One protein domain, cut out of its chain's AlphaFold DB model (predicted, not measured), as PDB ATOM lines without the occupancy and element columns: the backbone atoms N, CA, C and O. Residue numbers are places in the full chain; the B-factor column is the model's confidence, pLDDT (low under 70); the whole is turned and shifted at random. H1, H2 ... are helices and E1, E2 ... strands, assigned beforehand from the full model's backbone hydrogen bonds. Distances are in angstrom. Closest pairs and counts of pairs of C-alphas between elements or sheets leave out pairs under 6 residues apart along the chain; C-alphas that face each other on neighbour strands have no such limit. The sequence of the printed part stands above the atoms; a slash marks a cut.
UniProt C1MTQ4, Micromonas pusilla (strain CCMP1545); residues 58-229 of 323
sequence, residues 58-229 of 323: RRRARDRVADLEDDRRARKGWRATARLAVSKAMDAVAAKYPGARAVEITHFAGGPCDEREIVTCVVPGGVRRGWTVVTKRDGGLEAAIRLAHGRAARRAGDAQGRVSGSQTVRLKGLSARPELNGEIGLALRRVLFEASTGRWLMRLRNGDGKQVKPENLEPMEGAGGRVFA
ATOM      1  N   ARG A  58     -27.314  -6.120 -10.184       70.44
ATOM      2  CA  ARG A  58     -26.838  -5.272 -11.293       70.44
ATOM      3  C   ARG A  58     -27.980  -4.552 -12.011       70.44
ATOM      4  O   ARG A  58     -27.830  -3.379 -12.332       70.44
ATOM      5  N   ARG A  59     -29.127  -5.212 -12.212       69.62
ATOM      6  CA  ARG A  59     -30.316  -4.578 -12.805       69.62
ATOM      7  C   ARG A  59     -30.862  -3.454 -11.917       69.62
ATOM      8  O   ARG A  59     -30.950  -2.332 -12.385       69.62
ATOM      9  N   ARG A  60     -31.081  -3.711 -10.620       67.69
ATOM     10  CA  ARG A  60     -31.530  -2.680  -9.658       67.69
ATOM     11  C   ARG A  60     -30.560  -1.501  -9.538       67.69
ATOM     12  O   ARG A  60     -30.997  -0.370  -9.369       67.69
ATOM     13  N   ALA A  61     -29.253  -1.757  -9.606       65.75
ATOM     14  CA  ALA A  61     -28.247  -0.697  -9.604       65.75
ATOM     15  C   ALA A  61     -28.314   0.152 -10.884       65.75
ATOM     16  O   ALA A  61     -28.227   1.372 -10.803       65.75
ATOM     17  N   ARG A  62     -28.514  -0.479 -12.049       67.38
ATOM     18  CA  ARG A  62     -28.674   0.220 -13.331       67.38
ATOM     19  C   ARG A  62     -29.956   1.051 -13.375       67.38
ATOM     20  O   ARG A  62     -29.892   2.196 -13.802       67.38
ATOM     21  N   ASP A  63     -31.063   0.497 -12.883       71.00
ATOM     22  CA  ASP A  63     -32.352   1.191 -12.791       71.00
ATOM     23  C   ASP A  63     -32.227   2.422 -11.870       71.00
ATOM     24  O   ASP A  63     -32.576   3.524 -12.272       71.00
ATOM     25  N   ARG A  64     -31.567   2.288 -10.705       65.31
ATOM     26  CA  ARG A  64     -31.261   3.436  -9.825       65.31
ATOM     27  C   ARG A  64     -30.418   4.518 -10.499       65.31
ATOM     28  O   ARG A  64     -30.628   5.694 -10.235       65.31
ATOM     29  N   VAL A  65     -29.423   4.145 -11.305       68.56
ATOM     30  CA  VAL A  65     -28.581   5.127 -12.010       68.56
ATOM     31  C   VAL A  65     -29.387   5.859 -13.084       68.56
ATOM     32  O   VAL A  65     -29.264   7.076 -13.189       68.56
ATOM     33  N   ALA A  66     -30.240   5.149 -13.826       57.78
ATOM     34  CA  ALA A  66     -31.129   5.756 -14.814       57.78
ATOM     35  C   ALA A  66     -32.121   6.737 -14.162       57.78
ATOM     36  O   ALA A  66     -32.229   7.874 -14.619       57.78
ATOM     37  N   ASP A  67     -32.737   6.355 -13.038       63.75
ATOM     38  CA  ASP A  67     -33.637   7.226 -12.268       63.75
ATOM     39  C   ASP A  67     -32.928   8.513 -11.803       63.75
ATOM     40  O   ASP A  67     -33.485   9.608 -11.875       63.75
ATOM     41  N   LEU A  68     -31.665   8.408 -11.368       65.12
ATOM     42  CA  LEU A  68     -30.859   9.559 -10.946       65.12
ATOM     43  C   LEU A  68     -30.480  10.484 -12.113       65.12
ATOM     44  O   LEU A  68     -30.400  11.704 -11.933       65.12
ATOM     45  N   GLU A  69     -30.209   9.936 -13.297       62.88
ATOM     46  CA  GLU A  69     -29.880  10.728 -14.488       62.88
ATOM     47  C   GLU A  69     -31.100  11.459 -15.058       62.88
ATOM     48  O   GLU A  69     -30.986  12.638 -15.422       62.88
ATOM     49  N   ASP A  70     -32.263  10.806 -15.072       62.22
ATOM     50  CA  ASP A  70     -33.530  11.427 -15.461       62.22
ATOM     51  C   ASP A  70     -33.952  12.509 -14.463       62.22
ATOM     52  O   ASP A  70     -34.275  13.626 -14.879       62.22
ATOM     53  N   ASP A  71     -33.809  12.266 -13.156       67.31
ATOM     54  CA  ASP A  71     -34.023  13.281 -12.117       67.31
ATOM     55  C   ASP A  71     -33.071  14.479 -12.315       67.31
ATOM     56  O   ASP A  71     -33.462  15.649 -12.266       67.31
ATOM     57  N   ARG A  72     -31.807  14.232 -12.675       66.06
ATOM     58  CA  ARG A  72     -30.833  15.301 -12.947       66.06
ATOM     59  C   ARG A  72     -31.177  16.122 -14.199       66.06
ATOM     60  O   ARG A  72     -30.983  17.345 -14.186       66.06
ATOM     61  N   ARG A  73     -31.688  15.502 -15.269       62.53
ATOM     62  CA  ARG A  73     -32.167  16.207 -16.477       62.53
ATOM     63  C   ARG A  73     -33.446  16.994 -16.202       62.53
ATOM     64  O   ARG A  73     -33.509  18.169 -16.575       62.53
ATOM     65  N   ALA A  74     -34.403  16.400 -15.492       65.31
ATOM     66  CA  ALA A  74     -35.632  17.057 -15.059       65.31
ATOM     67  C   ALA A  74     -35.326  18.301 -14.208       65.31
ATOM     68  O   ALA A  74     -35.803  19.399 -14.506       65.31
ATOM     69  N   ARG A  75     -34.400  18.183 -13.244       68.12
ATOM     70  CA  ARG A  75     -33.907  19.306 -12.427       68.12
ATOM     71  C   ARG A  75     -33.268  20.414 -13.264       68.12
ATOM     72  O   ARG A  75     -33.412  21.592 -12.931       68.12
ATOM     73  N   LYS A  76     -32.554  20.079 -14.346       71.06
ATOM     74  CA  LYS A  76     -31.910  21.078 -15.218       71.06
ATOM     75  C   LYS A  76     -32.941  21.878 -16.021       71.06
ATOM     76  O   LYS A  76     -32.810  23.100 -16.094       71.06
ATOM     77  N   GLY A  77     -33.963  21.217 -16.568       75.81
ATOM     78  CA  GLY A  77     -35.067  21.875 -17.276       75.81
ATOM     79  C   GLY A  77     -35.920  22.743 -16.349       75.81
ATOM     80  O   GLY A  77     -36.172  23.910 -16.646       75.81
ATOM     81  N   TRP A  78     -36.267  22.216 -15.171       80.69
ATOM     82  CA  TRP A  78     -37.038  22.939 -14.157       80.69
ATOM     83  C   TRP A  78     -36.363  24.252 -13.726       80.69
ATOM     84  O   TRP A  78     -37.024  25.286 -13.663       80.69
ATOM     85  N   ARG A  79     -35.035  24.263 -13.524       79.00
ATOM     86  CA  ARG A  79     -34.296  25.489 -13.153       79.00
ATOM     87  C   ARG A  79     -34.429  26.607 -14.187       79.00
ATOM     88  O   ARG A  79     -34.438  27.776 -13.808       79.00
ATOM     89  N   ALA A  80     -34.500  26.276 -15.477       84.56
ATOM     90  CA  ALA A  80     -34.653  27.273 -16.534       84.56
ATOM     91  C   ALA A  80     -36.053  27.904 -16.501       84.56
ATOM     92  O   ALA A  80     -36.171  29.128 -16.459       84.56
ATOM     93  N   THR A  81     -37.097  27.074 -16.418       86.19
ATOM     94  CA  THR A  81     -38.487  27.528 -16.260       86.19
ATOM     95  C   THR A  81     -38.653  28.371 -14.998       86.19
ATOM     96  O   THR A  81     -39.263  29.440 -15.043       86.19
ATOM     97  N   ALA A  82     -38.040  27.943 -13.892       86.44
ATOM     98  CA  ALA A  82     -38.062  28.664 -12.630       86.44
ATOM     99  C   ALA A  82     -37.453  30.060 -12.737       86.44
ATOM    100  O   ALA A  82     -38.077  31.045 -12.343       86.44
ATOM    101  N   ARG A  83     -36.265  30.159 -13.341       89.25
ATOM    102  CA  ARG A  83     -35.596  31.442 -13.580       89.25
ATOM    103  C   ARG A  83     -36.429  32.368 -14.458       89.25
ATOM    104  O   ARG A  83     -36.514  33.551 -14.152       89.25
ATOM    105  N   LEU A  84     -37.061  31.844 -15.507       92.69
ATOM    106  CA  LEU A  84     -37.901  32.646 -16.397       92.69
ATOM    107  C   LEU A  84     -39.140  33.189 -15.672       92.69
ATOM    108  O   LEU A  84     -39.436  34.380 -15.774       92.69
ATOM    109  N   ALA A  85     -39.839  32.341 -14.910       92.75
ATOM    110  CA  ALA A  85     -41.014  32.742 -14.138       92.75
ATOM    111  C   ALA A  85     -40.668  33.814 -13.094       92.75
ATOM    112  O   ALA A  85     -41.372  34.818 -12.977       92.75
ATOM    113  N   VAL A  86     -39.549  33.633 -12.384       94.38
ATOM    114  CA  VAL A  86     -39.044  34.610 -11.414       94.38
ATOM    115  C   VAL A  86     -38.637  35.908 -12.090       94.38
ATOM    116  O   VAL A  86     -39.047  36.961 -11.617       94.38
ATOM    117  N   SER A  87     -37.874  35.855 -13.187       96.00
ATOM    118  CA  SER A  87     -37.445  37.058 -13.908       96.00
ATOM    119  C   SER A  87     -38.652  37.868 -14.359       96.00
ATOM    120  O   SER A  87     -38.737  39.048 -14.047       96.00
ATOM    121  N   LYS A  88     -39.640  37.220 -14.988       96.88
ATOM    122  CA  LYS A  88     -40.868  37.882 -15.443       96.88
ATOM    123  C   LYS A  88     -41.614  38.563 -14.292       96.88
ATOM    124  O   LYS A  88     -41.986  39.727 -14.416       96.88
ATOM    125  N   ALA A  89     -41.814  37.857 -13.177       97.19
ATOM    126  CA  ALA A  89     -42.496  38.415 -12.009       97.19
ATOM    127  C   ALA A  89     -41.690  39.560 -11.368       97.19
ATOM    128  O   ALA A  89     -42.251  40.592 -10.998       97.19
ATOM    129  N   MET A  90     -40.370  39.398 -11.266       97.62
ATOM    130  CA  MET A  90     -39.469  40.407 -10.720       97.62
ATOM    131  C   MET A  90     -39.461  41.665 -11.587       97.62
ATOM    132  O   MET A  90     -39.581  42.757 -11.046       97.62
ATOM    133  N   ASP A  91     -39.385  41.534 -12.910       97.88
ATOM    134  CA  ASP A  91     -39.405  42.664 -13.842       97.88
ATOM    135  C   ASP A  91     -40.753  43.400 -13.802       97.88
ATOM    136  O   ASP A  91     -40.780  44.630 -13.739       97.88
ATOM    137  N   ALA A  92     -41.870  42.666 -13.729       97.56
ATOM    138  CA  ALA A  92     -43.206  43.249 -13.590       97.56
ATOM    139  C   ALA A  92     -43.360  44.080 -12.302       97.56
ATOM    140  O   ALA A  92     -43.949  45.165 -12.320       97.56
ATOM    141  N   VAL A  93     -42.814  43.604 -11.176       97.88
ATOM    142  CA  VAL A  93     -42.847  44.346  -9.905       97.88
ATOM    143  C   VAL A  93     -41.818  45.479  -9.900       97.88
ATOM    144  O   VAL A  93     -42.146  46.587  -9.470       97.88
ATOM    145  N   ALA A  94     -40.608  45.243 -10.410       97.31
ATOM    146  CA  ALA A  94     -39.517  46.215 -10.450       97.31
ATOM    147  C   ALA A  94     -39.820  47.421 -11.346       97.31
ATOM    148  O   ALA A  94     -39.341  48.516 -11.059       97.31
ATOM    149  N   ALA A  95     -40.666  47.251 -12.368       97.69
ATOM    150  CA  ALA A  95     -41.175  48.355 -13.179       97.69
ATOM    151  C   ALA A  95     -41.928  49.409 -12.344       97.69
ATOM    152  O   ALA A  95     -41.890  50.592 -12.669       97.69
ATOM    153  N   LYS A  96     -42.596  48.995 -11.256       97.44
ATOM    154  CA  LYS A  96     -43.301  49.896 -10.323       97.44
ATOM    155  C   LYS A  96     -42.475  50.224  -9.080       97.44
ATOM    156  O   LYS A  96     -42.583  51.320  -8.541       97.44
ATOM    157  N   TYR A  97     -41.676  49.268  -8.615       96.62
ATOM    158  CA  TYR A  97     -40.902  49.356  -7.382       96.62
ATOM    159  C   TYR A  97     -39.461  48.898  -7.641       96.62
ATOM    160  O   TYR A  97     -39.153  47.728  -7.415       96.62
ATOM    161  N   PRO A  98     -38.547  49.779  -8.086       95.56
ATOM    162  CA  PRO A  98     -37.183  49.384  -8.452       95.56
ATOM    163  C   PRO A  98     -36.431  48.631  -7.341       95.56
ATOM    164  O   PRO A  98     -35.683  47.693  -7.614       95.56
ATOM    165  N   GLY A  99     -36.692  48.977  -6.074       95.31
ATOM    166  CA  GLY A  99     -36.115  48.300  -4.910       95.31
ATOM    167  C   GLY A  99     -36.598  46.860  -4.690       95.31
ATOM    168  O   GLY A  99     -36.033  46.160  -3.855       95.31
ATOM    169  N   ALA A 100     -37.609  46.381  -5.425       96.94
ATOM    170  CA  ALA A 100     -38.067  44.995  -5.348       96.94
ATOM    171  C   ALA A 100     -37.005  43.995  -5.829       96.94
ATOM    172  O   ALA A 100     -37.022  42.848  -5.396       96.94
ATOM    173  N   ARG A 101     -36.030  44.437  -6.641       96.94
ATOM    174  CA  ARG A 101     -34.887  43.608  -7.062       96.94
ATOM    175  C   ARG A 101     -34.007  43.137  -5.897       96.94
ATOM    176  O   ARG A 101     -33.255  42.189  -6.074       96.94
ATOM    177  N   ALA A 102     -34.100  43.780  -4.730       96.31
ATOM    178  CA  ALA A 102     -33.396  43.366  -3.517       96.31
ATOM    179  C   ALA A 102     -34.092  42.214  -2.763       96.31
ATOM    180  O   ALA A 102     -33.539  41.721  -1.783       96.31
ATOM    181  N   VAL A 103     -35.297  41.803  -3.179       97.69
ATOM    182  CA  VAL A 103     -36.022  40.694  -2.549       97.69
ATOM    183  C   VAL A 103     -35.351  39.371  -2.901       97.69
ATOM    184  O   VAL A 103     -35.218  39.010  -4.070       97.69
ATOM    185  N   GLU A 104     -34.993  38.613  -1.872       96.56
ATOM    186  CA  GLU A 104     -34.418  37.279  -2.001       96.56
ATOM    187  C   GLU A 104     -35.531  36.239  -2.186       96.56
ATOM    188  O   GLU A 104     -36.508  36.212  -1.433       96.56
ATOM    189  N   ILE A 105     -35.385  35.359  -3.179       96.69
ATOM    190  CA  ILE A 105     -36.355  34.294  -3.461       96.69
ATOM    191  C   ILE A 105     -35.665  32.942  -3.298       96.69
ATOM    192  O   ILE A 105     -34.729  32.620  -4.027       96.69
ATOM    193  N   THR A 106     -36.154  32.132  -2.360       95.25
ATOM    194  CA  THR A 106     -35.699  30.752  -2.149       95.25
ATOM    195  C   THR A 106     -36.746  29.788  -2.684       95.25
ATOM    196  O   THR A 106     -37.934  29.924  -2.389       95.25
ATOM    197  N   HIS A 107     -36.311  28.806  -3.469       94.12
ATOM    198  CA  HIS A 107     -37.197  27.846  -4.118       94.12
ATOM    199  C   HIS A 107     -37.260  26.523  -3.363       94.12
ATOM    200  O   HIS A 107     -36.232  25.989  -2.960       94.12
ATOM    201  N   PHE A 108     -38.467  25.973  -3.255       93.56
ATOM    202  CA  PHE A 108     -38.746  24.695  -2.612       93.56
ATOM    203  C   PHE A 108     -39.606  23.817  -3.515       93.56
ATOM    204  O   PHE A 108     -40.443  24.326  -4.261       93.56
ATOM    205  N   ALA A 109     -39.433  22.501  -3.418       92.12
ATOM    206  CA  ALA A 109     -40.416  21.557  -3.934       92.12
ATOM    207  C   ALA A 109     -41.608  21.527  -2.964       92.12
ATOM    208  O   ALA A 109     -41.433  21.272  -1.775       92.12
ATOM    209  N   GLY A 110     -42.798  21.855  -3.458       90.69
ATOM    210  CA  GLY A 110     -44.047  21.846  -2.696       90.69
ATOM    211  C   GLY A 110     -44.787  20.511  -2.770       90.69
ATOM    212  O   GLY A 110     -45.476  20.148  -1.821       90.69
ATOM    213  N   GLY A 111     -44.621  19.766  -3.864       90.94
ATOM    214  CA  GLY A 111     -45.171  18.423  -4.015       90.94
ATOM    215  C   GLY A 111     -45.296  17.988  -5.477       90.94
ATOM    216  O   GLY A 111     -44.880  18.720  -6.376       90.94
ATOM    217  N   PRO A 112     -45.830  16.780  -5.717       90.81
ATOM    218  CA  PRO A 112     -45.893  16.181  -7.048       90.81
ATOM    219  C   PRO A 112     -47.013  16.760  -7.923       90.81
ATOM    220  O   PRO A 112     -46.988  16.598  -9.142       90.81
ATOM    221  N   CYS A 113     -48.017  17.410  -7.333       89.19
ATOM    222  CA  CYS A 113     -49.077  18.049  -8.100       89.19
ATOM    223  C   CYS A 113     -48.582  19.405  -8.605       89.19
ATOM    224  O   CYS A 113     -47.970  20.155  -7.853       89.19
ATOM    225  N   ASP A 114     -48.840  19.722  -9.876       88.88
ATOM    226  CA  ASP A 114     -48.476  21.008 -10.485       88.88
ATOM    227  C   ASP A 114     -46.981  21.379 -10.319       88.88
ATOM    228  O   ASP A 114     -46.631  22.548 -10.174       88.88
ATOM    229  N   GLU A 115     -46.079  20.384 -10.380       86.88
ATOM    230  CA  GLU A 115     -44.626  20.485 -10.099       86.88
ATOM    231  C   GLU A 115     -43.892  21.640 -10.825       86.88
ATOM    232  O   GLU A 115     -42.813  22.079 -10.421       86.88
ATOM    233  N   ARG A 116     -44.464  22.129 -11.935       88.31
ATOM    234  CA  ARG A 116     -43.889  23.165 -12.810       88.31
ATOM    235  C   ARG A 116     -44.472  24.551 -12.582       88.31
ATOM    236  O   ARG A 116     -44.136  25.468 -13.328       88.31
ATOM    237  N   GLU A 117     -45.334  24.714 -11.592       91.06
ATOM    238  CA  GLU A 117     -45.962  25.984 -11.262       91.06
ATOM    239  C   GLU A 117     -45.651  26.387  -9.817       91.06
ATOM    240  O   GLU A 117     -45.617  25.558  -8.915       91.06
ATOM    241  N   ILE A 118     -45.433  27.683  -9.575       94.62
ATOM    242  CA  ILE A 118     -45.364  28.214  -8.211       94.62
ATOM    243  C   ILE A 118     -46.794  28.329  -7.684       94.62
ATOM    244  O   ILE A 118     -47.519  29.263  -8.030       94.62
ATOM    245  N   VAL A 119     -47.191  27.383  -6.835       95.44
ATOM    246  CA  VAL A 119     -48.554  27.323  -6.289       95.44
ATOM    247  C   VAL A 119     -48.688  28.218  -5.056       95.44
ATOM    248  O   VAL A 119     -49.669  28.955  -4.911       95.44
ATOM    249  N   THR A 120     -47.680  28.180  -4.179       97.12
ATOM    250  CA  THR A 120     -47.693  28.867  -2.883       97.12
ATOM    251  C   THR A 120     -46.399  29.635  -2.657       97.12
ATOM    252  O   THR A 120     -45.302  29.133  -2.889       97.12
ATOM    253  N   CYS A 121     -46.520  30.858  -2.153       98.00
ATOM    254  CA  CYS A 121     -45.415  31.666  -1.664       98.00
ATOM    255  C   CYS A 121     -45.598  31.958  -0.171       98.00
ATOM    256  O   CYS A 121     -46.694  32.299   0.272       98.00
ATOM    257  N   VAL A 122     -44.524  31.884   0.611       97.38
ATOM    258  CA  VAL A 122     -44.513  32.302   2.017       97.38
ATOM    259  C   VAL A 122     -43.613  33.521   2.162       97.38
ATOM    260  O   VAL A 122     -42.432  33.480   1.827       97.38
ATOM    261  N   VAL A 123     -44.182  34.613   2.668       97.62
ATOM    262  CA  VAL A 123     -43.487  35.885   2.888       97.62
ATOM    263  C   VAL A 123     -43.337  36.119   4.392       97.62
ATOM    264  O   VAL A 123     -44.359  36.316   5.073       97.62
ATOM    265  N   PRO A 124     -42.109  36.127   4.941       96.56
ATOM    266  CA  PRO A 124     -41.868  36.481   6.336       96.56
ATOM    267  C   PRO A 124     -42.390  37.887   6.674       96.56
ATOM    268  O   PRO A 124     -42.545  38.752   5.810       96.56
ATOM    269  N   GLY A 125     -42.703  38.130   7.943       90.38
ATOM    270  CA  GLY A 125     -43.167  39.428   8.437       90.38
ATOM    271  C   GLY A 125     -44.685  39.636   8.391       90.38
ATOM    272  O   GLY A 125     -45.156  40.599   7.811       90.38
ATOM    273  N   GLY A 126     -45.487  38.768   9.008       87.00
ATOM    274  CA  GLY A 126     -46.946  38.944   9.146       87.00
ATOM    275  C   GLY A 126     -47.386  39.261  10.581       87.00
ATOM    276  O   GLY A 126     -46.887  38.650  11.522       87.00
ATOM    277  N   VAL A 127     -48.368  40.154  10.770       79.81
ATOM    278  CA  VAL A 127     -48.799  40.588  12.120       79.81
ATOM    279  C   VAL A 127     -49.341  39.433  12.959       79.81
ATOM    280  O   VAL A 127     -49.044  39.372  14.142       79.81
ATOM    281  N   ARG A 128     -50.101  38.495  12.378       84.88
ATOM    282  CA  ARG A 128     -50.709  37.391  13.144       84.88
ATOM    283  C   ARG A 128     -49.718  36.279  13.474       84.88
ATOM    284  O   ARG A 128     -49.435  36.054  14.639       84.88
ATOM    285  N   ARG A 129     -49.200  35.588  12.459       89.50
ATOM    286  CA  ARG A 129     -48.388  34.372  12.648       89.50
ATOM    287  C   ARG A 129     -46.882  34.623  12.579       89.50
ATOM    288  O   ARG A 129     -46.109  33.783  12.996       89.50
ATOM    289  N   GLY A 130     -46.458  35.784  12.081       92.38
ATOM    290  CA  GLY A 130     -45.060  36.055  11.739       92.38
ATOM    291  C   GLY A 130     -44.761  35.903  10.248       92.38
ATOM    292  O   GLY A 130     -43.722  36.364   9.798       92.38
ATOM    293  N   TRP A 131     -45.695  35.385   9.447       95.94
ATOM    294  CA  TRP A 131     -45.598  35.297   7.985       95.94
ATOM    295  C   TRP A 131     -46.960  35.480   7.312       95.94
ATOM    296  O   TRP A 131     -48.002  35.589   7.968       95.94
ATOM    297  N   THR A 132     -46.950  35.527   5.985       96.31
ATOM    298  CA  THR A 132     -48.145  35.547   5.142       96.31
ATOM    299  C   THR A 132     -47.981  34.551   4.012       96.31
ATOM    300  O   THR A 132     -46.922  34.488   3.396       96.31
ATOM    301  N   VAL A 133     -49.031  33.772   3.776       96.56
ATOM    302  CA  VAL A 133     -49.117  32.850   2.648       96.56
ATOM    303  C   VAL A 133     -49.806  33.589   1.510       96.56
ATOM    304  O   VAL A 133     -50.844  34.207   1.730       96.56
ATOM    305  N   VAL A 134     -49.199  33.561   0.330       97.69
ATOM    306  CA  VAL A 134     -49.705  34.166  -0.901       97.69
ATOM    307  C   VAL A 134     -49.839  33.046  -1.919       97.69
ATOM    308  O   VAL A 134     -48.868  32.358  -2.223       97.69
ATOM    309  N   THR A 135     -51.044  32.842  -2.425       96.81
ATOM    310  CA  THR A 135     -51.342  31.813  -3.423       96.81
ATOM    311  C   THR A 135     -51.536  32.441  -4.799       96.81
ATOM    312  O   THR A 135     -51.590  33.664  -4.946       96.81
ATOM    313  N   LYS A 136     -51.712  31.613  -5.833       92.88
ATOM    314  CA  LYS A 136     -52.088  32.081  -7.178       92.88
ATOM    315  C   LYS A 136     -53.347  32.962  -7.177       92.88
ATOM    316  O   LYS A 136     -53.409  33.929  -7.930       92.88
ATOM    317  N   ARG A 137     -54.317  32.679  -6.294       95.00
ATOM    318  CA  ARG A 137     -55.553  33.477  -6.149       95.00
ATOM    319  C   ARG A 137     -55.285  34.894  -5.641       95.00
ATOM    320  O   ARG A 137     -56.039  35.803  -5.962       95.00
ATOM    321  N   ASP A 138     -54.189  35.079  -4.913       95.50
ATOM    322  CA  ASP A 138     -53.780  36.357  -4.330       95.50
ATOM    323  C   ASP A 138     -52.841  37.155  -5.258       95.50
ATOM    324  O   ASP A 138     -52.237  38.139  -4.835       95.50
ATOM    325  N   GLY A 139     -52.675  36.726  -6.516       95.19
ATOM    326  CA  GLY A 139     -51.722  37.305  -7.472       95.19
ATOM    327  C   GLY A 139     -50.354  36.610  -7.505       95.19
ATOM    328  O   GLY A 139     -49.435  37.097  -8.164       95.19
ATOM    329  N   GLY A 140     -50.205  35.474  -6.814       96.56
ATOM    330  CA  GLY A 140     -49.049  34.583  -6.926       96.56
ATOM    331  C   GLY A 140     -47.713  35.232  -6.551       96.56
ATOM    332  O   GLY A 140     -47.615  36.011  -5.599       96.56
ATOM    333  N   LEU A 141     -46.666  34.895  -7.308       97.56
ATOM    334  CA  LEU A 141     -45.300  35.340  -7.024       97.56
ATOM    335  C   LEU A 141     -45.151  36.871  -7.068       97.56
ATOM    336  O   LEU A 141     -44.454  37.437  -6.231       97.56
ATOM    337  N   GLU A 142     -45.831  37.565  -7.985       98.25
ATOM    338  CA  GLU A 142     -45.755  39.030  -8.086       98.25
ATOM    339  C   GLU A 142     -46.285  39.725  -6.826       98.25
ATOM    340  O   GLU A 142     -45.677  40.672  -6.318       98.25
ATOM    341  N   ALA A 143     -47.412  39.243  -6.296       98.19
ATOM    342  CA  ALA A 143     -47.973  39.750  -5.050       98.19
ATOM    343  C   ALA A 143     -47.053  39.452  -3.858       98.19
ATOM    344  O   ALA A 143     -46.869  40.316  -2.998       98.19
ATOM    345  N   ALA A 144     -46.418  38.276  -3.836       98.25
ATOM    346  CA  ALA A 144     -45.462  37.902  -2.799       98.25
ATOM    347  C   ALA A 144     -44.206  38.793  -2.806       98.25
ATOM    348  O   ALA A 144     -43.822  39.301  -1.753       98.25
ATOM    349  N   ILE A 145     -43.610  39.048  -3.978       98.44
ATOM    350  CA  ILE A 145     -42.449  39.943  -4.133       98.44
ATOM    351  C   ILE A 145     -42.815  41.360  -3.691       98.44
ATOM    352  O   ILE A 145     -42.092  41.976  -2.909       98.44
ATOM    353  N   ARG A 146     -43.967  41.875  -4.136       98.06
ATOM    354  CA  ARG A 146     -44.444  43.209  -3.745       98.06
ATOM    355  C   ARG A 146     -44.651  43.318  -2.236       98.06
ATOM    356  O   ARG A 146     -44.294  44.333  -1.644       98.06
ATOM    357  N   LEU A 147     -45.206  42.278  -1.614       97.31
ATOM    358  CA  LEU A 147     -45.423  42.222  -0.172       97.31
ATOM    359  C   LEU A 147     -44.100  42.176   0.604       97.31
ATOM    360  O   LEU A 147     -43.953  42.906   1.582       97.31
ATOM    361  N   ALA A 148     -43.144  41.354   0.165       97.31
ATOM    362  CA  ALA A 148     -41.811  41.270   0.760       97.31
ATOM    363  C   ALA A 148     -41.083  42.616   0.660       97.31
ATOM    364  O   ALA A 148     -40.624  43.150   1.670       97.31
ATOM    365  N   HIS A 149     -41.079  43.211  -0.536       96.75
ATOM    366  CA  HIS A 149     -40.502  44.528  -0.772       96.75
ATOM    367  C   HIS A 149     -41.164  45.593   0.106       96.75
ATOM    368  O   HIS A 149     -40.470  46.322   0.798       96.75
ATOM    369  N   GLY A 150     -42.496  45.659   0.150       94.88
ATOM    370  CA  GLY A 150     -43.210  46.655   0.952       94.88
ATOM    371  C   GLY A 150     -42.948  46.549   2.461       94.88
ATOM    372  O   GLY A 150     -43.049  47.551   3.168       94.88
ATOM    373  N   ARG A 151     -42.596  45.357   2.962       93.94
ATOM    374  CA  ARG A 151     -42.192  45.134   4.362       93.94
ATOM    375  C   ARG A 151     -40.750  45.543   4.624       93.94
ATOM    376  O   ARG A 151     -40.468  46.089   5.688       93.94
ATOM    377  N   ALA A 152     -39.861  45.273   3.676       94.06
ATOM    378  CA  ALA A 152     -38.442  45.579   3.789       94.06
ATOM    379  C   ALA A 152     -38.098  47.029   3.406       94.06
ATOM    380  O   ALA A 152     -37.058  47.544   3.814       94.06
ATOM    381  N   ALA A 153     -38.962  47.693   2.633       91.00
ATOM    382  CA  ALA A 153     -38.748  49.044   2.140       91.00
ATOM    383  C   ALA A 153     -38.601  50.028   3.303       91.00
ATOM    384  O   ALA A 153     -39.507  50.216   4.122       91.00
ATOM    385  N   ARG A 154     -37.444  50.692   3.333       84.19
ATOM    386  CA  ARG A 154     -37.168  51.761   4.286       84.19
ATOM    387  C   ARG A 154     -38.022  52.967   3.936       84.19
ATOM    388  O   ARG A 154     -38.051  53.400   2.785       84.19
ATOM    389  N   ARG A 155     -38.726  53.507   4.925       79.25
ATOM    390  CA  ARG A 155     -39.536  54.715   4.742       79.25
ATOM    391  C   ARG A 155     -38.646  55.933   4.969       79.25
ATOM    392  O   ARG A 155     -37.835  55.945   5.891       79.25
ATOM    393  N   ALA A 156     -38.759  56.942   4.110       61.66
ATOM    394  CA  ALA A 156     -38.004  58.181   4.274       61.66
ATOM    395  C   ALA A 156     -38.379  58.849   5.611       61.66
ATOM    396  O   ALA A 156     -39.559  58.942   5.941       61.66
ATOM    397  N   GLY A 157     -37.378  59.270   6.389       64.88
ATOM    398  CA  GLY A 157     -37.564  59.877   7.716       64.88
ATOM    399  C   GLY A 157     -37.588  58.891   8.888       64.88
ATOM    400  O   GLY A 157     -37.559  59.307  10.044       64.88
ATOM    401  N   ASP A 158     -37.575  57.584   8.624       63.81
ATOM    402  CA  ASP A 158     -37.480  56.582   9.674       63.81
ATOM    403  C   ASP A 158     -36.007  56.318  10.034       63.81
ATOM    404  O   ASP A 158     -35.252  55.731   9.257       63.81
ATOM    405  N   ALA A 159     -35.602  56.668  11.259       65.06
ATOM    406  CA  ALA A 159     -34.380  56.162  11.892       65.06
ATOM    407  C   ALA A 159     -34.512  54.654  12.222       65.06
ATOM    408  O   ALA A 159     -34.404  54.230  13.369       65.06
ATOM    409  N   GLN A 160     -34.812  53.828  11.214       66.88
ATOM    410  CA  GLN A 160     -35.016  52.374  11.307       66.88
ATOM    411  C   GLN A 160     -33.729  51.611  11.681       66.88
ATOM    412  O   GLN A 160     -33.778  50.422  11.998       66.88
ATOM    413  N   GLY A 161     -32.576  52.286  11.698       79.31
ATOM    414  CA  GLY A 161     -31.286  51.674  11.990       79.31
ATOM    415  C   GLY A 161     -30.858  50.702  10.888       79.31
ATOM    416  O   GLY A 161     -31.064  50.947   9.695       79.31
ATOM    417  N   ARG A 162     -30.217  49.594  11.277       88.69
ATOM    418  CA  ARG A 162     -29.739  48.555  10.346       88.69
ATOM    419  C   ARG A 162     -30.784  47.474  10.041       88.69
ATOM    420  O   ARG A 162     -30.558  46.692   9.126       88.69
ATOM    421  N   VAL A 163     -31.902  47.454  10.770       92.81
ATOM    422  CA  VAL A 163     -32.938  46.419  10.669       92.81
ATOM    423  C   VAL A 163     -34.030  46.828   9.681       92.81
ATOM    424  O   VAL A 163     -34.461  47.980   9.660       92.81
ATOM    425  N   SER A 164     -34.490  45.868   8.885       92.44
ATOM    426  CA  SER A 164     -35.630  45.995   7.976       92.44
ATOM    427  C   SER A 164     -36.825  45.176   8.478       92.44
ATOM    428  O   SER A 164     -36.673  44.193   9.206       92.44
ATOM    429  N   GLY A 165     -38.043  45.535   8.062       92.44
ATOM    430  CA  GLY A 165     -39.203  44.674   8.301       92.44
ATOM    431  C   GLY A 165     -39.053  43.338   7.569       92.44
ATOM    432  O   GLY A 165     -38.454  43.270   6.500       92.44
ATOM    433  N   SER A 166     -39.603  42.270   8.147       93.12
ATOM    434  CA  SER A 166     -39.466  40.861   7.737       93.12
ATOM    435  C   SER A 166     -38.065  40.236   7.841       93.12
ATOM    436  O   SER A 166     -37.907  39.051   7.530       93.12
ATOM    437  N   GLN A 167     -37.073  40.988   8.325       95.19
ATOM    438  CA  GLN A 167     -35.718  40.488   8.538       95.19
ATOM    439  C   GLN A 167     -35.667  39.538   9.744       95.19
ATOM    440  O   GLN A 167     -36.329  39.777  10.763       95.19
ATOM    441  N   THR A 168     -34.872  38.469   9.641       95.81
ATOM    442  CA  THR A 168     -34.489  37.687  10.823       95.81
ATOM    443  C   THR A 168     -33.521  38.521  11.653       95.81
ATOM    444  O   THR A 168     -32.592  39.123  11.117       95.81
ATOM    445  N   VAL A 169     -33.725  38.566  12.963       96.25
ATOM    446  CA  VAL A 169     -32.831  39.270  13.883       96.25
ATOM    447  C   VAL A 169     -32.575  38.418  15.118       96.25
ATOM    448  O   VAL A 169     -33.434  37.628  15.522       96.25
ATOM    449  N   ARG A 170     -31.409  38.606  15.731       96.81
ATOM    450  CA  ARG A 170     -31.060  38.022  17.027       96.81
ATOM    451  C   ARG A 170     -31.127  39.093  18.110       96.81
ATOM    452  O   ARG A 170     -30.666  40.217  17.910       96.81
ATOM    453  N   LEU A 171     -31.716  38.752  19.249       96.94
ATOM    454  CA  LEU A 171     -31.753  39.619  20.420       96.94
ATOM    455  C   LEU A 171     -30.379  39.682  21.092       96.94
ATOM    456  O   LEU A 171     -29.732  38.656  21.291       96.94
ATOM    457  N   LYS A 172     -29.943  40.884  21.466       97.38
ATOM    458  CA  LYS A 172     -28.711  41.109  22.229       97.38
ATOM    459  C   LYS A 172     -28.839  42.306  23.166       97.38
ATOM    460  O   LYS A 172     -29.656  43.192  22.932       97.38
ATOM    461  N   GLY A 173     -28.002  42.363  24.199       96.38
ATOM    462  CA  GLY A 173     -27.886  43.540  25.068       96.38
ATOM    463  C   GLY A 173     -29.160  43.903  25.844       96.38
ATOM    464  O   GLY A 173     -29.320  45.048  26.266       96.38
ATOM    465  N   LEU A 174     -30.098  42.968  26.031       96.00
ATOM    466  CA  LEU A 174     -31.268  43.190  26.876       96.00
ATOM    467  C   LEU A 174     -30.858  43.163  28.351       96.00
ATOM    468  O   LEU A 174     -30.547  42.103  28.880       96.00
ATOM    469  N   SER A 175     -30.914  44.316  29.022       95.69
ATOM    470  CA  SER A 175     -30.648  44.404  30.468       95.69
ATOM    471  C   SER A 175     -31.824  43.916  31.317       95.69
ATOM    472  O   SER A 175     -31.623  43.313  32.359       95.69
ATOM    473  N   ALA A 176     -33.062  44.163  30.873       94.38
ATOM    474  CA  ALA A 176     -34.263  43.815  31.641       94.38
ATOM    475  C   ALA A 176     -34.672  42.336  31.524       94.38
ATOM    476  O   ALA A 176     -35.493  41.877  32.311       94.38
ATOM    477  N   ARG A 177     -34.186  41.640  30.489       95.38
ATOM    478  CA  ARG A 177     -34.484  40.231  30.183       95.38
ATOM    479  C   ARG A 177     -33.273  39.563  29.523       95.38
ATOM    480  O   ARG A 177     -33.304  39.333  28.308       95.38
ATOM    481  N   PRO A 178     -32.169  39.375  30.265       96.56
ATOM    482  CA  PRO A 178     -30.937  38.833  29.708       96.56
ATOM    483  C   PRO A 178     -31.090  37.402  29.177       96.56
ATOM    484  O   PRO A 178     -30.376  37.039  28.247       96.56
ATOM    485  N   GLU A 179     -32.057  36.634  29.682       95.75
ATOM    486  CA  GLU A 179     -32.398  35.276  29.243       95.75
ATOM    487  C   GLU A 179     -32.888  35.204  27.791       95.75
ATOM    488  O   GLU A 179     -32.820  34.155  27.160       95.75
ATOM    489  N   LEU A 180     -33.368  36.326  27.241       95.88
ATOM    490  CA  LEU A 180     -33.784  36.419  25.841       95.88
ATOM    491  C   LEU A 180     -32.630  36.794  24.902       95.88
ATOM    492  O   LEU A 180     -32.830  36.837  23.690       95.88
ATOM    493  N   ASN A 181     -31.436  37.110  25.413       97.12
ATOM    494  CA  ASN A 181     -30.285  37.365  24.549       97.12
ATOM    495  C   ASN A 181     -29.863  36.067  23.846       97.12
ATOM    496  O   ASN A 181     -29.802  35.007  24.454       97.12
ATOM    497  N   GLY A 182     -29.575  36.150  22.548       95.62
ATOM    498  CA  GLY A 182     -29.328  34.990  21.688       95.62
ATOM    499  C   GLY A 182     -30.581  34.455  20.989       95.62
ATOM    500  O   GLY A 182     -30.459  33.786  19.961       95.62
ATOM    501  N   GLU A 183     -31.778  34.805  21.471       95.50
ATOM    502  CA  GLU A 183     -33.046  34.384  20.873       95.50
ATOM    503  C   GLU A 183     -33.220  34.975  19.464       95.50
ATOM    504  O   GLU A 183     -32.950  36.155  19.217       95.50
ATOM    505  N   ILE A 184     -33.700  34.150  18.530       94.94
ATOM    506  CA  ILE A 184     -33.938  34.535  17.134       94.94
ATOM    507  C   ILE A 184     -35.418  34.873  16.933       94.94
ATOM    508  O   ILE A 184     -36.309  34.187  17.429       94.94
ATOM    509  N   GLY A 185     -35.705  35.912  16.154       95.06
ATOM    510  CA  GLY A 185     -37.072  36.273  15.794       95.06
ATOM    511  C   GLY A 185     -37.173  36.990  14.456       95.06
ATOM    512  O   GLY A 185     -36.183  37.230  13.769       95.06
ATOM    513  N   LEU A 186     -38.402  37.352  14.091       95.88
ATOM    514  CA  LEU A 186     -38.687  38.175  12.917       95.88
ATOM    515  C   LEU A 186     -39.053  39.592  13.346       95.88
ATOM    516  O   LEU A 186     -39.989  39.788  14.126       95.88
ATOM    517  N   ALA A 187     -38.364  40.583  12.785       94.69
ATOM    518  CA  ALA A 187     -38.771  41.977  12.890       94.69
ATOM    519  C   ALA A 187     -40.033  42.190  12.037       94.69
ATOM    520  O   ALA A 187     -40.011  41.993  10.826       94.69
ATOM    521  N   LEU A 188     -41.168  42.557  12.640       91.75
ATOM    522  CA  LEU A 188     -42.432  42.708  11.906       91.75
ATOM    523  C   LEU A 188     -42.610  44.127  11.375       91.75
ATOM    524  O   LEU A 188     -42.716  44.345  10.171       91.75
ATOM    525  N   ARG A 189     -42.685  45.090  12.291       85.44
ATOM    526  CA  ARG A 189     -42.847  46.510  11.982       85.44
ATOM    527  C   ARG A 189     -42.285  47.350  13.111       85.44
ATOM    528  O   ARG A 189     -42.296  46.927  14.268       85.44
ATOM    529  N   ARG A 190     -41.881  48.569  12.788       79.12
ATOM    530  CA  ARG A 190     -41.592  49.588  13.791       79.12
ATOM    531  C   ARG A 190     -42.904  50.085  14.404       79.12
ATOM    532  O   ARG A 190     -43.870  50.339  13.685       79.12
ATOM    533  N   VAL A 191     -42.957  50.174  15.726       75.25
ATOM    534  CA  VAL A 191     -44.087  50.743  16.469       75.25
ATOM    535  C   VAL A 191     -43.711  52.182  16.803       75.25
ATOM    536  O   VAL A 191     -42.825  52.422  17.614       75.25
ATOM    537  N   LEU A 192     -44.375  53.137  16.151       61.81
ATOM    538  CA  LEU A 192     -44.161  54.578  16.341       61.81
ATOM    539  C   LEU A 192     -45.102  55.166  17.408       61.81
ATOM    540  O   LEU A 192     -45.457  56.335  17.330       61.81
ATOM    541  N   PHE A 193     -45.555  54.358  18.375       54.62
ATOM    542  CA  PHE A 193     -46.533  54.819  19.371       54.62
ATOM    543  C   PHE A 193     -45.973  55.938  20.262       54.62
ATOM    544  O   PHE A 193     -46.728  56.732  20.801       54.62
ATOM    545  N   GLU A 194     -44.647  56.055  20.339       56.09
ATOM    546  CA  GLU A 194     -43.974  57.166  20.989       56.09
ATOM    547  C   GLU A 194     -42.823  57.613  20.090       56.09
ATOM    548  O   GLU A 194     -41.891  56.841  19.831       56.09
ATOM    549  N   ALA A 195     -42.923  58.834  19.556       52.41
ATOM    550  CA  ALA A 195     -42.038  59.373  18.519       52.41
ATOM    551  C   ALA A 195     -40.539  59.318  18.888       52.41
ATOM    552  O   ALA A 195     -39.685  59.371  18.006       52.41
ATOM    553  N   SER A 196     -40.221  59.155  20.176       53.09
ATOM    554  CA  SER A 196     -38.868  59.100  20.725       53.09
ATOM    555  C   SER A 196     -38.262  57.693  20.850       53.09
ATOM    556  O   SER A 196     -37.040  57.579  20.872       53.09
ATOM    557  N   THR A 197     -39.046  56.605  20.937       66.44
ATOM    558  CA  THR A 197     -38.479  55.289  21.325       66.44
ATOM    559  C   THR A 197     -38.193  54.346  20.161       66.44
ATOM    560  O   THR A 197     -37.327  53.479  20.284       66.44
ATOM    561  N   GLY A 198     -38.896  54.491  19.033       81.06
ATOM    562  CA  GLY A 198     -38.553  53.819  17.776       81.06
ATOM    563  C   GLY A 198     -38.437  52.289  17.829       81.06
ATOM    564  O   GLY A 198     -37.660  51.732  17.052       81.06
ATOM    565  N   ARG A 199     -39.168  51.612  18.726       90.31
ATOM    566  CA  ARG A 199     -39.035  50.167  18.980       90.31
ATOM    567  C   ARG A 199     -39.583  49.315  17.834       90.31
ATOM    568  O   ARG A 199     -40.574  49.646  17.184       90.31
ATOM    569  N   TRP A 200     -38.968  48.160  17.633       91.69
ATOM    570  CA  TRP A 200     -39.424  47.130  16.713       91.69
ATOM    571  C   TRP A 200     -40.366  46.164  17.413       91.69
ATOM    572  O   TRP A 200     -40.024  45.614  18.457       91.69
ATOM    573  N   LEU A 201     -41.531  45.914  16.817       92.69
ATOM    574  CA  LEU A 201     -42.340  44.753  17.161       92.69
ATOM    575  C   LEU A 201     -41.705  43.526  16.515       92.69
ATOM    576  O   LEU A 201     -41.724  43.375  15.292       92.69
ATOM    577  N   MET A 202     -41.171  42.652  17.349       93.81
ATOM    578  CA  MET A 202     -40.641  41.358  16.967       93.81
ATOM    579  C   MET A 202     -41.612  40.239  17.289       93.81
ATOM    580  O   MET A 202     -42.391  40.344  18.233       93.81
ATOM    581  N   ARG A 203     -41.507  39.151  16.530       95.19
ATOM    582  CA  ARG A 203     -42.132  37.866  16.836       95.19
ATOM    583  C   ARG A 203     -41.036  36.842  17.131       95.19
ATOM    584  O   ARG A 203     -40.196  36.607  16.264       95.19
ATOM    585  N   LEU A 204     -41.036  36.282  18.338       94.44
ATOM    586  CA  LEU A 204     -40.060  35.282  18.789       94.44
ATOM    587  C   LEU A 204     -40.470  33.861  18.375       94.44
ATOM    588  O   LEU A 204     -41.575  33.652  17.860       94.44
ATOM    589  N   ARG A 205     -39.592  32.874  18.609       90.75
ATOM    590  CA  ARG A 205     -39.835  31.455  18.277       90.75
ATOM    591  C   ARG A 205     -41.045  30.870  19.001       90.75
ATOM    592  O   ARG A 205     -41.778  30.071  18.425       90.75
ATOM    593  N   ASN A 206     -41.309  31.299  20.226       87.50
ATOM    594  CA  ASN A 206     -42.484  30.865  20.983       87.50
ATOM    595  C   ASN A 206     -43.808  31.484  20.477       87.50
ATOM    596  O   ASN A 206     -44.882  31.104  20.929       87.50
ATOM    597  N   GLY A 207     -43.751  32.414  19.515       89.12
ATOM    598  CA  GLY A 207     -44.918  33.119  18.993       89.12
ATOM    599  C   GLY A 207     -45.247  34.418  19.730       89.12
ATOM    600  O   GLY A 207     -46.168  35.124  19.309       89.12
ATOM    601  N   ASP A 208     -44.489  34.811  20.750       91.19
ATOM    602  CA  ASP A 208     -44.732  36.055  21.474       91.19
ATOM    603  C   ASP A 208     -44.318  37.285  20.672       91.19
ATOM    604  O   ASP A 208     -43.343  37.288  19.915       91.19
ATOM    605  N   GLY A 209     -45.093  38.356  20.848       92.38
ATOM    606  CA  GLY A 209     -44.771  39.680  20.338       92.38
ATOM    607  C   GLY A 209     -43.964  40.472  21.365       92.38
ATOM    608  O   GLY A 209     -44.460  40.710  22.465       92.38
ATOM    609  N   LYS A 210     -42.761  40.941  21.020       92.88
ATOM    610  CA  LYS A 210     -41.937  41.772  21.916       92.88
ATOM    611  C   LYS A 210     -41.538  43.084  21.256       92.88
ATOM    612  O   LYS A 210     -41.157  43.102  20.093       92.88
ATOM    613  N   GLN A 211     -41.612  44.185  22.003       93.62
ATOM    614  CA  GLN A 211     -41.118  45.485  21.549       93.62
ATOM    615  C   GLN A 211     -39.672  45.692  22.000       93.62
ATOM    616  O   GLN A 211     -39.400  45.782  23.199       93.62
ATOM    617  N   VAL A 212     -38.748  45.788  21.048       93.44
ATOM    618  CA  VAL A 212     -37.305  45.824  21.312       93.44
ATOM    619  C   VAL A 212     -36.677  47.044  20.649       93.44
ATOM    620  O   VAL A 212     -37.093  47.452  19.565       93.44
ATOM    621  N   LYS A 213     -35.712  47.675  21.322       92.12
ATOM    622  CA  LYS A 213     -34.998  48.818  20.753       92.12
ATOM    623  C   LYS A 213     -34.075  48.363  19.610       92.12
ATOM    624  O   LYS A 213     -33.548  47.256  19.702       92.12
ATOM    625  N   PRO A 214     -33.844  49.183  18.573       92.19
ATOM    626  CA  PRO A 214     -32.980  48.810  17.452       92.19
ATOM    627  C   PRO A 214     -31.557  48.390  17.852       92.19
ATOM    628  O   PRO A 214     -30.987  47.520  17.204       92.19
ATOM    629  N   GLU A 215     -30.989  48.960  18.920       93.19
ATOM    630  CA  GLU A 215     -29.616  48.666  19.371       93.19
ATOM    631  C   GLU A 215     -29.479  47.242  19.929       93.19
ATOM    632  O   GLU A 215     -28.411  46.630  19.866       93.19
ATOM    633  N   ASN A 216     -30.597  46.693  20.408       95.38
ATOM    634  CA  ASN A 216     -30.689  45.350  20.968       95.38
ATOM    635  C   ASN A 216     -30.979  44.289  19.897       95.38
ATOM    636  O   ASN A 216     -31.277  43.140  20.226       95.38
ATOM    637  N   LEU A 217     -30.932  44.675  18.618       95.69
ATOM    638  CA  LEU A 217     -31.158  43.797  17.479       95.69
ATOM    639  C   LEU A 217     -29.878  43.639  16.676       95.69
ATOM    640  O   LEU A 217     -29.300  44.600  16.169       95.69
ATOM    641  N   GLU A 218     -29.458  42.396  16.517       96.50
ATOM    642  CA  GLU A 218     -28.455  42.019  15.540       96.50
ATOM    643  C   GLU A 218     -29.156  41.621  14.230       96.50
ATOM    644  O   GLU A 218     -29.900  40.634  14.216       96.50
ATOM    645  N   PRO A 219     -28.982  42.390  13.136       95.94
ATOM    646  CA  PRO A 219     -29.571  42.055  11.846       95.94
ATOM    647  C   PRO A 219     -28.959  40.765  11.290       95.94
ATOM    648  O   PRO A 219     -27.739  40.626  11.255       95.94
ATOM    649  N   MET A 220     -29.807  39.853  10.813       95.06
ATOM    650  CA  MET A 220     -29.405  38.639  10.098       95.06
ATOM    651  C   MET A 220     -29.953  38.689   8.656       95.06
ATOM    652  O   MET A 220     -29.906  39.732   8.001       95.06
ATOM    653  N   GLU A 221     -30.484  37.583   8.143       93.50
ATOM    654  CA  GLU A 221     -30.950  37.436   6.762       93.50
ATOM    655  C   GLU A 221     -32.225  38.223   6.426       93.50
ATOM    656  O   GLU A 221     -33.118  38.410   7.264       93.50
ATOM    657  N   GLY A 222     -32.359  38.590   5.147       93.81
ATOM    658  CA  GLY A 222     -33.588  39.142   4.581       93.81
ATOM    659  C   GLY A 222     -33.746  40.654   4.709       93.81
ATOM    660  O   GLY A 222     -34.873  41.138   4.817       93.81
ATOM    661  N   ALA A 223     -32.647  41.414   4.691       93.88
ATOM    662  CA  ALA A 223     -32.682  42.878   4.759       93.88
ATOM    663  C   ALA A 223     -33.484  43.523   3.608       93.88
ATOM    664  O   ALA A 223     -34.111  44.563   3.813       93.88
ATOM    665  N   GLY A 224     -33.477  42.905   2.420       94.50
ATOM    666  CA  GLY A 224     -34.265  43.308   1.246       94.50
ATOM    667  C   GLY A 224     -35.654  42.662   1.156       94.50
ATOM    668  O   GLY A 224     -36.392  42.924   0.208       94.50
ATOM    669  N   GLY A 225     -36.031  41.853   2.152       95.88
ATOM    670  CA  GLY A 225     -37.227  41.015   2.134       95.88
ATOM    671  C   GLY A 225     -36.945  39.633   1.551       95.88
ATOM    672  O   GLY A 225     -36.030  39.449   0.752       95.88
ATOM    673  N   ARG A 226     -37.737  38.642   1.970       96.94
ATOM    674  CA  ARG A 226     -37.606  37.246   1.528       96.94
ATOM    675  C   ARG A 226     -38.930  36.695   1.028       96.94
ATOM    676  O   ARG A 226     -39.993  37.047   1.544       96.94
ATOM    677  N   VAL A 227     -38.856  35.787   0.066       97.88
ATOM    678  CA  VAL A 227     -39.983  34.990  -0.417       97.88
ATOM    679  C   VAL A 227     -39.546  33.535  -0.523       97.88
ATOM    680  O   VAL A 227     -38.562  33.213  -1.181       97.88
ATOM    681  N   PHE A 228     -40.310  32.640   0.087       97.31
ATOM    682  CA  PHE A 228     -40.172  31.203  -0.111       97.31
ATOM    683  C   PHE A 228     -41.190  30.755  -1.156       97.31
ATOM    684  O   PHE A 228     -42.389  30.791  -0.889       97.31
ATOM    685  N   ALA A 229     -40.726  30.383  -2.346       97.19
ATOM    686  CA  ALA A 229     -41.560  29.980  -3.473       97.19
ATOM    687  C   ALA A 229     -41.611  28.450  -3.583       97.19
ATOM    688  O   ALA A 229     -40.592  27.809  -3.843       97.19
TER     689      ALA A 229
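Overview. This is residues 58 to 229 of the 323 residues of a protein of Micromonas pusilla (strain CCMP1545) (UniProt C1MTQ4). Two small sheets make two lobes of one body, and a long helix, H1, reaches out from it as an arm whose residues 58 to 76 stand free. In one lobe the sheet E1 E9 E2 E3 has H3 packed over one face, with residues 77 to 90 of H1 on the same face; in the other, five short strands form a sheet curled like part of a barrel. The 172 printed residues hold three named helices and nine named strands, in the order H1 H2 E1 E2 E3 H3 E4 E5 E6 E7 E8 E9; the sheet E1 E9 E2 E3 is mixed, and E7 E6 E5 E4 E8 is antiparallel. The class is mixed, helices and strands; the whole is loose, with a radius of gyration of the C-alphas of 19.9 A, and spans 69 by 41 by 24 A.

Along the chain. H1, residues 58 to 94, begins at C-alpha 58 (-26.838, -5.272, -11.293) and is 53.0 A long. H2, residues 98 to 102, precedes E1, residues 104 to 109. E2, residues 113 to 124, is 24.5 A long and bends by 92 degrees at residue 116. E3 is residues 131 to 135; H3, residues 140 to 152, is 18.7 A long. E4 is residues 168 to 171, E5 184 to 190, E6 200 to 204, E7 209 to 212 and E8 217 to 219. E9, residues 226 to 229, ends at C-alpha 229 (-41.560, 29.980, -3.473).

Arrangement. H1 and H3 with the sheet E1 E9 E2 E3 make two layers, helices on one face of a sheet. H3 runs along the strands, over E9 and E2, at a height over the sheet of 7.5 A. H1 touches H3 with residues 86 to 93 alone, at a steep tilt of 62 degrees; the closest C-alphas are those of Ala 89 and Glu 142, 5.1 A. H2 touches H3, closest at the C-alphas of Ala 100 and His 149, 5.2 A. E1 and E9 are parallel, with N 106 and O 227 2.9 A apart; E9 and E2 are antiparallel, with N 122 and O 228 at 2.8 A; the hairpin E2 and E3 has N 121 and O 134 at 2.8 A. E4 E5 E6 E7 form a meander, each strand the antiparallel neighbour of the one before, with N 169 and O 185 at 2.9 A, N 188 and O 201 at 2.8 A, and N 202 and O 210 at 2.8 A. E8 is antiparallel to E4, with N 170 and O 218 at 2.9 A. In H3 every O i to N i+4 pair is within hydrogen-bond range, in H1 32 of 33, and in H2 0 of 1, with 2 of 2 O i to N i+3 pairs.

Size, cuts and confidence. The C-alphas of Arg 58 and Ser 196 are the two farthest apart, 72.9 A. The printed part has no cut; the links H3 to E4 and E4 to E5 are long. The pLDDT is under 70 at residues 59 to 62, 64 to 75, 156 to 160 and 192 to 197.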